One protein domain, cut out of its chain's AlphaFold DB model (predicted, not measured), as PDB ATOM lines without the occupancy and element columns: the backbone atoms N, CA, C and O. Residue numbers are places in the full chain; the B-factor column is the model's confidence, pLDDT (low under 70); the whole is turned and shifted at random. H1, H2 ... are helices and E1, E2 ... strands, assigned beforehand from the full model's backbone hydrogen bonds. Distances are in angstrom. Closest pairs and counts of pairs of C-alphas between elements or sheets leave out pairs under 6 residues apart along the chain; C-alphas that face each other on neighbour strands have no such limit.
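Overview. This is residues 150 to 206 of the 223 residues of an uncharacterized protein of Acetomicrobium hydrogeniformans (UniProt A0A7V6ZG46). What is the main picture? One long helix, H1, sticks out with its residues 150 to 167, and its residues 168 to 172 graze a strongly twisted sheet of three strands. After H1 the chain folds back into E1, and the hairpin of E2 and E3 completes the sheet, with E3 in the middle. What is the make-up? The printed part has 57 residues, with one named helix and three named strands that follow along the chain as H1, E1, E2, E3; the class is mixed, helices and strands, and the sheet, in the order E1 - E3 - E2, is antiparallel. How compact is it? It is loose, with a radius of gyration of the C-alphas of 13.0 A, and flat, spanning 39 by 26 by 12 A.

Along the chain. Where is the helix? H1, residues 150 to 173, begins at C-alpha 150 (416.681, 327.867, 406.729) and is 34.7 A long. Where are the strands? E1 is residues 176 to 181, 15.5 A, and E2 is residues 189 to 193, 12.8 A. E3, residues 196 to 205, is 28.2 A long and ends at C-alpha 205 (431.666, 360.783, 393.272).

Arrangement. How does H1 meet the sheet? It is on the sheet but only grazes it; the closest C-alphas of H1 and E1, those of Trp 168 and Leu 178, are 7.3 A apart. H1 and E3 are near each other, with 7 pairs of C-alphas within 10 A. Every O i to N i+4 pair in H1 is within hydrogen-bond range. How do the strands pair? E1 and E3 are antiparallel at 153 degrees, with N 177 and O 204 at 2.7 A. E2 and E3, a hairpin, are antiparallel at 148 degrees, with N 191 and O 199 at 2.8 A.

Size, cuts and confidence. How large is it? The two C-alphas farthest apart, those of Glu 150 and Lys 206, are 39.6 A apart. Is it continuous and confident? The printed part has no cut and no long link, and no printed residue is under 70 in pLDDT.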
ATOM      1  N   GLU A 150     417.089 326.536 406.247       86.31
ATOM      2  CA  GLU A 150     416.681 327.867 406.729       86.31
ATOM      3  C   GLU A 150     417.859 328.585 407.414       86.31
ATOM      4  O   GLU A 150     418.123 329.757 407.144       86.31
ATOM      5  N   VAL A 151     418.607 327.877 408.269       87.31
ATOM      6  CA  VAL A 151     419.795 328.424 408.947       87.31
ATOM      7  C   VAL A 151     420.876 328.812 407.940       87.31
ATOM      8  O   VAL A 151     421.473 329.883 408.065       87.31
ATOM      9  N   GLU A 152     421.143 327.961 406.948       87.94
ATOM     10  CA  GLU A 152     422.153 328.229 405.922       87.94
ATOM     11  C   GLU A 152     421.791 329.467 405.090       87.94
ATOM     12  O   GLU A 152     422.635 330.350 404.914       87.94
ATOM     13  N   GLU A 153     420.530 329.598 404.667       86.44
ATOM     14  CA  GLU A 153     420.045 330.767 403.925       86.44
ATOM     15  C   GLU A 153     420.125 332.056 404.761       86.44
ATOM     16  O   GLU A 153     420.579 333.098 404.271       86.44
ATOM     17  N   MET A 154     419.741 331.998 406.041       84.62
ATOM     18  CA  MET A 154     419.839 333.142 406.954       84.62
ATOM     19  C   MET A 154     421.291 333.596 407.143       84.62
ATOM     20  O   MET A 154     421.578 334.795 407.082       84.62
ATOM     21  N   LEU A 155     422.217 332.654 407.348       86.25
ATOM     22  CA  LEU A 155     423.636 332.957 407.528       86.25
ATOM     23  C   LEU A 155     424.278 333.499 406.247       86.25
ATOM     24  O   LEU A 155     425.055 334.455 406.324       86.25
ATOM     25  N   ASP A 156     423.947 332.947 405.076       87.69
ATOM     26  CA  ASP A 156     424.447 333.466 403.798       87.69
ATOM     27  C   ASP A 156     423.931 334.889 403.546       87.69
ATOM     28  O   ASP A 156     424.708 335.799 403.238       87.69
ATOM     29  N   THR A 157     422.645 335.133 403.814       86.94
ATOM     30  CA  THR A 157     422.045 336.471 403.743       86.94
ATOM     31  C   THR A 157     422.757 337.451 404.678       86.94
ATOM     32  O   THR A 157     423.144 338.549 404.260       86.94
ATOM     33  N   ALA A 158     422.994 337.060 405.934       85.94
ATOM     34  CA  ALA A 158     423.691 337.894 406.912       85.94
ATOM     35  C   ALA A 158     425.135 338.195 406.476       85.94
ATOM     36  O   ALA A 158     425.608 339.332 406.592       85.94
ATOM     37  N   ARG A 159     425.829 337.200 405.912       87.31
ATOM     38  CA  ARG A 159     427.184 337.343 405.370       87.31
ATOM     39  C   ARG A 159     427.220 338.343 404.217       87.31
ATOM     40  O   ARG A 159     428.052 339.255 404.235       87.31
ATOM     41  N   TRP A 160     426.326 338.218 403.239       87.50
ATOM     42  CA  TRP A 160     426.255 339.152 402.113       87.50
ATOM     43  C   TRP A 160     425.870 340.563 402.550       87.50
ATOM     44  O   TRP A 160     426.458 341.530 402.059       87.50
ATOM     45  N   ALA A 161     424.969 340.704 403.524       88.06
ATOM     46  CA  ALA A 161     424.633 341.997 404.112       88.06
ATOM     47  C   ALA A 161     425.846 342.650 404.799       88.06
ATOM     48  O   ALA A 161     426.105 343.841 404.603       88.06
ATOM     49  N   ALA A 162     426.637 341.879 405.553       87.44
ATOM     50  CA  ALA A 162     427.856 342.367 406.197       87.44
ATOM     51  C   ALA A 162     428.913 342.812 405.171       87.44
ATOM     52  O   ALA A 162     429.478 343.902 405.300       87.44
ATOM     53  N   ILE A 163     429.134 342.012 404.122       89.06
ATOM     54  CA  ILE A 163     430.029 342.362 403.007       89.06
ATOM     55  C   ILE A 163     429.544 343.643 402.317       89.06
ATOM     56  O   ILE A 163     430.332 344.567 402.105       89.06
ATOM     57  N   GLY A 164     428.247 343.731 402.010       89.62
ATOM     58  CA  GLY A 164     427.633 344.901 401.385       89.62
ATOM     59  C   GLY A 164     427.809 346.168 402.222       89.62
ATOM     60  O   GLY A 164     428.226 347.199 401.695       89.62
ATOM     61  N   LYS A 165     427.587 346.084 403.539       90.31
ATOM     62  CA  LYS A 165     427.790 347.197 404.478       90.31
ATOM     63  C   LYS A 165     429.257 347.623 404.558       90.31
ATOM     64  O   LYS A 165     429.550 348.817 404.540       90.31
ATOM     65  N   ALA A 166     430.191 346.672 404.599       92.75
ATOM     66  CA  ALA A 166     431.622 346.971 404.598       92.75
ATOM     67  C   ALA A 166     432.057 347.679 403.303       92.75
ATOM     68  O   ALA A 166     432.769 348.685 403.354       92.75
ATOM     69  N   LEU A 167     431.584 347.201 402.148       91.25
ATOM     70  CA  LEU A 167     431.848 347.825 400.851       91.25
ATOM     71  C   LEU A 167     431.239 349.230 400.763       91.25
ATOM     72  O   LEU A 167     431.894 350.154 400.277       91.25
ATOM     73  N   TRP A 168     430.012 349.405 401.256       90.56
ATOM     74  CA  TRP A 168     429.350 350.705 401.320       90.56
ATOM     75  C   TRP A 168     430.189 351.708 402.114       90.56
ATOM     76  O   TRP A 168     430.536 352.770 401.598       90.56
ATOM     77  N   ASN A 169     430.597 351.332 403.327       91.38
ATOM     78  CA  ASN A 169     431.424 352.168 404.196       91.38
ATOM     79  C   ASN A 169     432.769 352.518 403.541       91.38
ATOM     80  O   ASN A 169     433.213 353.666 403.598       91.38
ATOM     81  N   TYR A 170     433.410 351.549 402.878       93.38
ATOM     82  CA  TYR A 170     434.654 351.780 402.140       93.38
ATOM     83  C   TYR A 170     434.481 352.824 401.030       93.38
ATOM     84  O   TYR A 170     435.312 353.720 400.872       93.38
ATOM     85  N   LEU A 171     433.399 352.728 400.258       91.50
ATOM     86  CA  LEU A 171     433.114 353.651 399.164       91.50
ATOM     87  C   LEU A 171     432.756 355.052 399.677       91.50
ATOM     88  O   LEU A 171     433.224 356.044 399.113       91.50
ATOM     89  N   GLU A 172     431.994 355.157 400.765       90.19
ATOM     90  CA  GLU A 172     431.708 356.445 401.403       90.19
ATOM     91  C   GLU A 172     432.976 357.140 401.902       90.19
ATOM     92  O   GLU A 172     433.133 358.344 401.679       90.19
ATOM     93  N   ALA A 173     433.914 356.384 402.482       92.56
ATOM     94  CA  ALA A 173     435.226 356.887 402.893       92.56
ATOM     95  C   ALA A 173     436.098 357.359 401.709       92.56
ATOM     96  O   ALA A 173     437.070 358.089 401.899       92.56
ATOM     97  N   LYS A 174     435.758 356.967 400.474       92.75
ATOM     98  CA  LYS A 174     436.395 357.422 399.224       92.75
ATOM     99  C   LYS A 174     435.634 358.571 398.546       92.75
ATOM    100  O   LYS A 174     435.814 358.797 397.349       92.75
ATOM    101  N   ASP A 175     434.788 359.287 399.287       92.19
ATOM    102  CA  ASP A 175     433.923 360.364 398.786       92.19
ATOM    103  C   ASP A 175     432.963 359.921 397.670       92.19
ATOM    104  O   ASP A 175     432.530 360.724 396.832       92.19
ATOM    105  N   MET A 176     432.594 358.641 397.645       92.19
ATOM    106  CA  MET A 176     431.526 358.150 396.782       92.19
ATOM    107  C   MET A 176     430.187 358.241 397.521       92.19
ATOM    108  O   MET A 176     430.103 358.129 398.741       92.19
ATOM    109  N   ALA A 177     429.123 358.501 396.777       88.81
ATOM    110  CA  ALA A 177     427.747 358.430 397.234       88.81
ATOM    111  C   ALA A 177     427.088 357.230 396.563       88.81
ATOM    112  O   ALA A 177     427.037 357.166 395.329       88.81
ATOM    113  N   LEU A 178     426.580 356.318 397.385       89.69
ATOM    114  CA  LEU A 178     425.717 355.238 396.943       89.69
ATOM    115  C   LEU A 178     424.258 355.650 397.113       89.69
ATOM    116  O   LEU A 178     423.891 356.277 398.107       89.69
ATOM    117  N   LYS A 179     423.431 355.334 396.119       89.62
ATOM    118  CA  LYS A 179     421.984 355.545 396.166       89.62
ATOM    119  C   LYS A 179     421.266 354.392 395.495       89.62
ATOM    120  O   LYS A 179     421.634 354.021 394.380       89.62
ATOM    121  N   VAL A 180     420.236 353.891 396.163       90.06
ATOM    122  CA  VAL A 180     419.241 353.004 395.566       90.06
ATOM    123  C   VAL A 180     418.210 353.877 394.854       90.06
ATOM    124  O   VAL A 180     417.743 354.874 395.402       90.06
ATOM    125  N   GLU A 181     417.930 353.553 393.601       90.00
ATOM    126  CA  GLU A 181     417.071 354.308 392.695       90.00
ATOM    127  C   GLU A 181     416.036 353.350 392.097       90.00
ATOM    128  O   GLU A 181     416.379 352.243 391.696       90.00
ATOM    129  N   GLU A 182     414.782 353.774 391.976       88.94
ATOM    130  CA  GLU A 182     413.713 352.931 391.408       88.94
ATOM    131  C   GLU A 182     413.833 352.748 389.888       88.94
ATOM    132  O   GLU A 182     413.287 351.810 389.317       88.94
ATOM    133  N   ARG A 183     414.532 353.663 389.206       88.19
ATOM    134  CA  ARG A 183     414.681 353.657 387.746       88.19
ATOM    135  C   ARG A 183     416.126 353.450 387.343       88.19
ATOM    136  O   ARG A 183     417.035 354.050 387.923       88.19
ATOM    137  N   GLU A 184     416.314 352.685 386.276       89.56
ATOM    138  CA  GLU A 184     417.628 352.450 385.700       89.56
ATOM    139  C   GLU A 184     418.265 353.770 385.243       89.56
ATOM    140  O   GLU A 184     417.680 354.574 384.512       89.56
ATOM    141  N   LYS A 185     419.500 354.002 385.690       87.50
ATOM    142  CA  LYS A 185     420.342 355.115 385.246       87.50
ATOM    143  C   LYS A 185     421.606 354.548 384.621       87.50
ATOM    144  O   LYS A 185     422.052 353.459 384.961       87.50
ATOM    145  N   ARG A 186     422.248 355.329 383.750       84.62
ATOM    146  CA  ARG A 186     423.518 354.929 383.133       84.62
ATOM    147  C   ARG A 186     424.555 354.560 384.205       84.62
ATOM    148  O   ARG A 186     424.878 355.395 385.054       84.62
ATOM    149  N   GLY A 187     425.073 353.333 384.118       83.31
ATOM    150  CA  GLY A 187     426.058 352.776 385.050       83.31
ATOM    151  C   GLY A 187     425.480 352.298 386.385       83.31
ATOM    152  O   GLY A 187     426.245 352.119 387.328       83.31
ATOM    153  N   ALA A 188     424.156 352.149 386.494       89.75
ATOM    154  CA  ALA A 188     423.526 351.555 387.663       89.75
ATOM    155  C   ALA A 188     423.615 350.022 387.620       89.75
ATOM    156  O   ALA A 188     423.606 349.421 386.546       89.75
ATOM    157  N   VAL A 189     423.693 349.401 388.792       90.62
ATOM    158  CA  VAL A 189     423.687 347.944 388.963       90.62
ATOM    159  C   VAL A 189     422.296 347.531 389.430       90.62
ATOM    160  O   VAL A 189     421.801 348.080 390.409       90.62
ATOM    161  N   SER A 190     421.654 346.592 388.735       91.62
ATOM    162  CA  SER A 190     420.340 346.069 389.138       91.62
ATOM    163  C   SER A 190     420.460 345.289 390.448       91.62
ATOM    164  O   SER A 190     421.334 344.432 390.583       91.62
ATOM    165  N   LEU A 191     419.590 345.601 391.405       89.88
ATOM    166  CA  LEU A 191     419.461 344.900 392.674       89.88
ATOM    167  C   LEU A 191     418.271 343.951 392.569       89.88
ATOM    168  O   LEU A 191     417.126 344.389 392.516       89.88
ATOM    169  N   ARG A 192     418.545 342.649 392.535       88.38
ATOM    170  CA  ARG A 192     417.505 341.617 392.545       88.38
ATOM    171  C   ARG A 192     417.810 340.603 393.627       88.38
ATOM    172  O   ARG A 192     418.967 340.221 393.789       88.38
ATOM    173  N   TRP A 193     416.778 340.157 394.326       81.62
ATOM    174  CA  TRP A 193     416.891 339.150 395.377       81.62
ATOM    175  C   TRP A 193     415.699 338.204 395.314       81.62
ATOM    176  O   TRP A 193     414.565 338.668 395.334       81.62
ATOM    177  N   ASN A 194     415.937 336.894 395.204       82.31
ATOM    178  CA  ASN A 194     414.885 335.868 395.139       82.31
ATOM    179  C   ASN A 194     413.729 336.216 394.172       82.31
ATOM    180  O   ASN A 194     412.555 336.044 394.482       82.31
ATOM    181  N   GLY A 195     414.061 336.750 392.990       83.56
ATOM    182  CA  GLY A 195     413.081 337.144 391.967       83.56
ATOM    183  C   GLY A 195     412.382 338.490 392.202       83.56
ATOM    184  O   GLY A 195     411.681 338.959 391.308       83.56
ATOM    185  N   LEU A 196     412.605 339.143 393.345       85.88
ATOM    186  CA  LEU A 196     412.132 340.497 393.627       85.88
ATOM    187  C   LEU A 196     413.085 341.530 393.027       85.88
ATOM    188  O   LEU A 196     414.305 341.443 393.197       85.88
ATOM    189  N   ASP A 197     412.517 342.522 392.341       89.88
ATOM    190  CA  ASP A 197     413.249 343.694 391.869       89.88
ATOM    191  C   ASP A 197     413.284 344.750 392.979       89.88
ATOM    192  O   ASP A 197     412.246 345.230 393.436       89.88
ATOM    193  N   LEU A 198     414.491 345.077 393.434       88.88
ATOM    194  CA  LEU A 198     414.751 346.040 394.504       88.88
ATOM    195  C   LEU A 198     415.255 347.381 393.942       88.88
ATOM    196  O   LEU A 198     415.690 348.254 394.698       88.88
ATOM    197  N   GLY A 199     415.218 347.549 392.618       92.75
ATOM    198  CA  GLY A 199     415.659 348.746 391.916       92.75
ATOM    199  C   GLY A 199     417.129 348.686 391.514       92.75
ATOM    200  O   GLY A 199     417.674 347.648 391.136       92.75
ATOM    201  N   PHE A 200     417.794 349.838 391.541       93.69
ATOM    202  CA  PHE A 200     419.117 350.008 390.956       93.69
ATOM    203  C   PHE A 200     420.058 350.752 391.896       93.69
ATOM    204  O   PHE A 200     419.775 351.861 392.346       93.69
ATOM    205  N   LEU A 201     421.231 350.180 392.141       91.94
ATOM    206  CA  LEU A 201     422.295 350.822 392.893       91.94
ATOM    207  C   LEU A 201     423.129 351.709 391.971       91.94
ATOM    208  O   LEU A 201     423.681 351.260 390.968       91.94
ATOM    209  N   THR A 202     423.279 352.976 392.339       92.12
ATOM    210  CA  THR A 202     424.208 353.900 391.687       92.12
ATOM    211  C   THR A 202     425.320 354.290 392.642       92.12
ATOM    212  O   THR A 202     425.073 354.541 393.817       92.12
ATOM    213  N   CYS A 203     426.546 354.379 392.128       90.00
ATOM    214  CA  CYS A 203     427.713 354.845 392.870       90.00
ATOM    215  C   CYS A 203     428.348 356.011 392.107       90.00
ATOM    216  O   CYS A 203     428.723 355.874 390.940       90.00
ATOM    217  N   ARG A 204     428.418 357.196 392.723       89.31
ATOM    218  CA  ARG A 204     428.925 358.418 392.073       89.31
ATOM    219  C   ARG A 204     429.804 359.215 393.015       89.31
ATOM    220  O   ARG A 204     429.507 359.318 394.196       89.31
ATOM    221  N   LYS A 205     430.837 359.865 392.485       88.94
ATOM    222  CA  LYS A 205     431.666 360.783 393.272       88.94
ATOM    223  C   LYS A 205     430.814 361.945 393.790       88.94
ATOM    224  O   LYS A 205     430.090 362.570 393.006       88.94
ATOM    225  N   LYS A 206     430.896 362.246 395.088       84.69
ATOM    226  CA  LYS A 206     430.222 363.405 395.684       84.69
ATOM    227  C   LYS A 206     430.735 364.665 394.983       84.69
ATOM    228  O   LYS A 206     431.942 364.895 394.881       84.69
TER     229      LYS A 206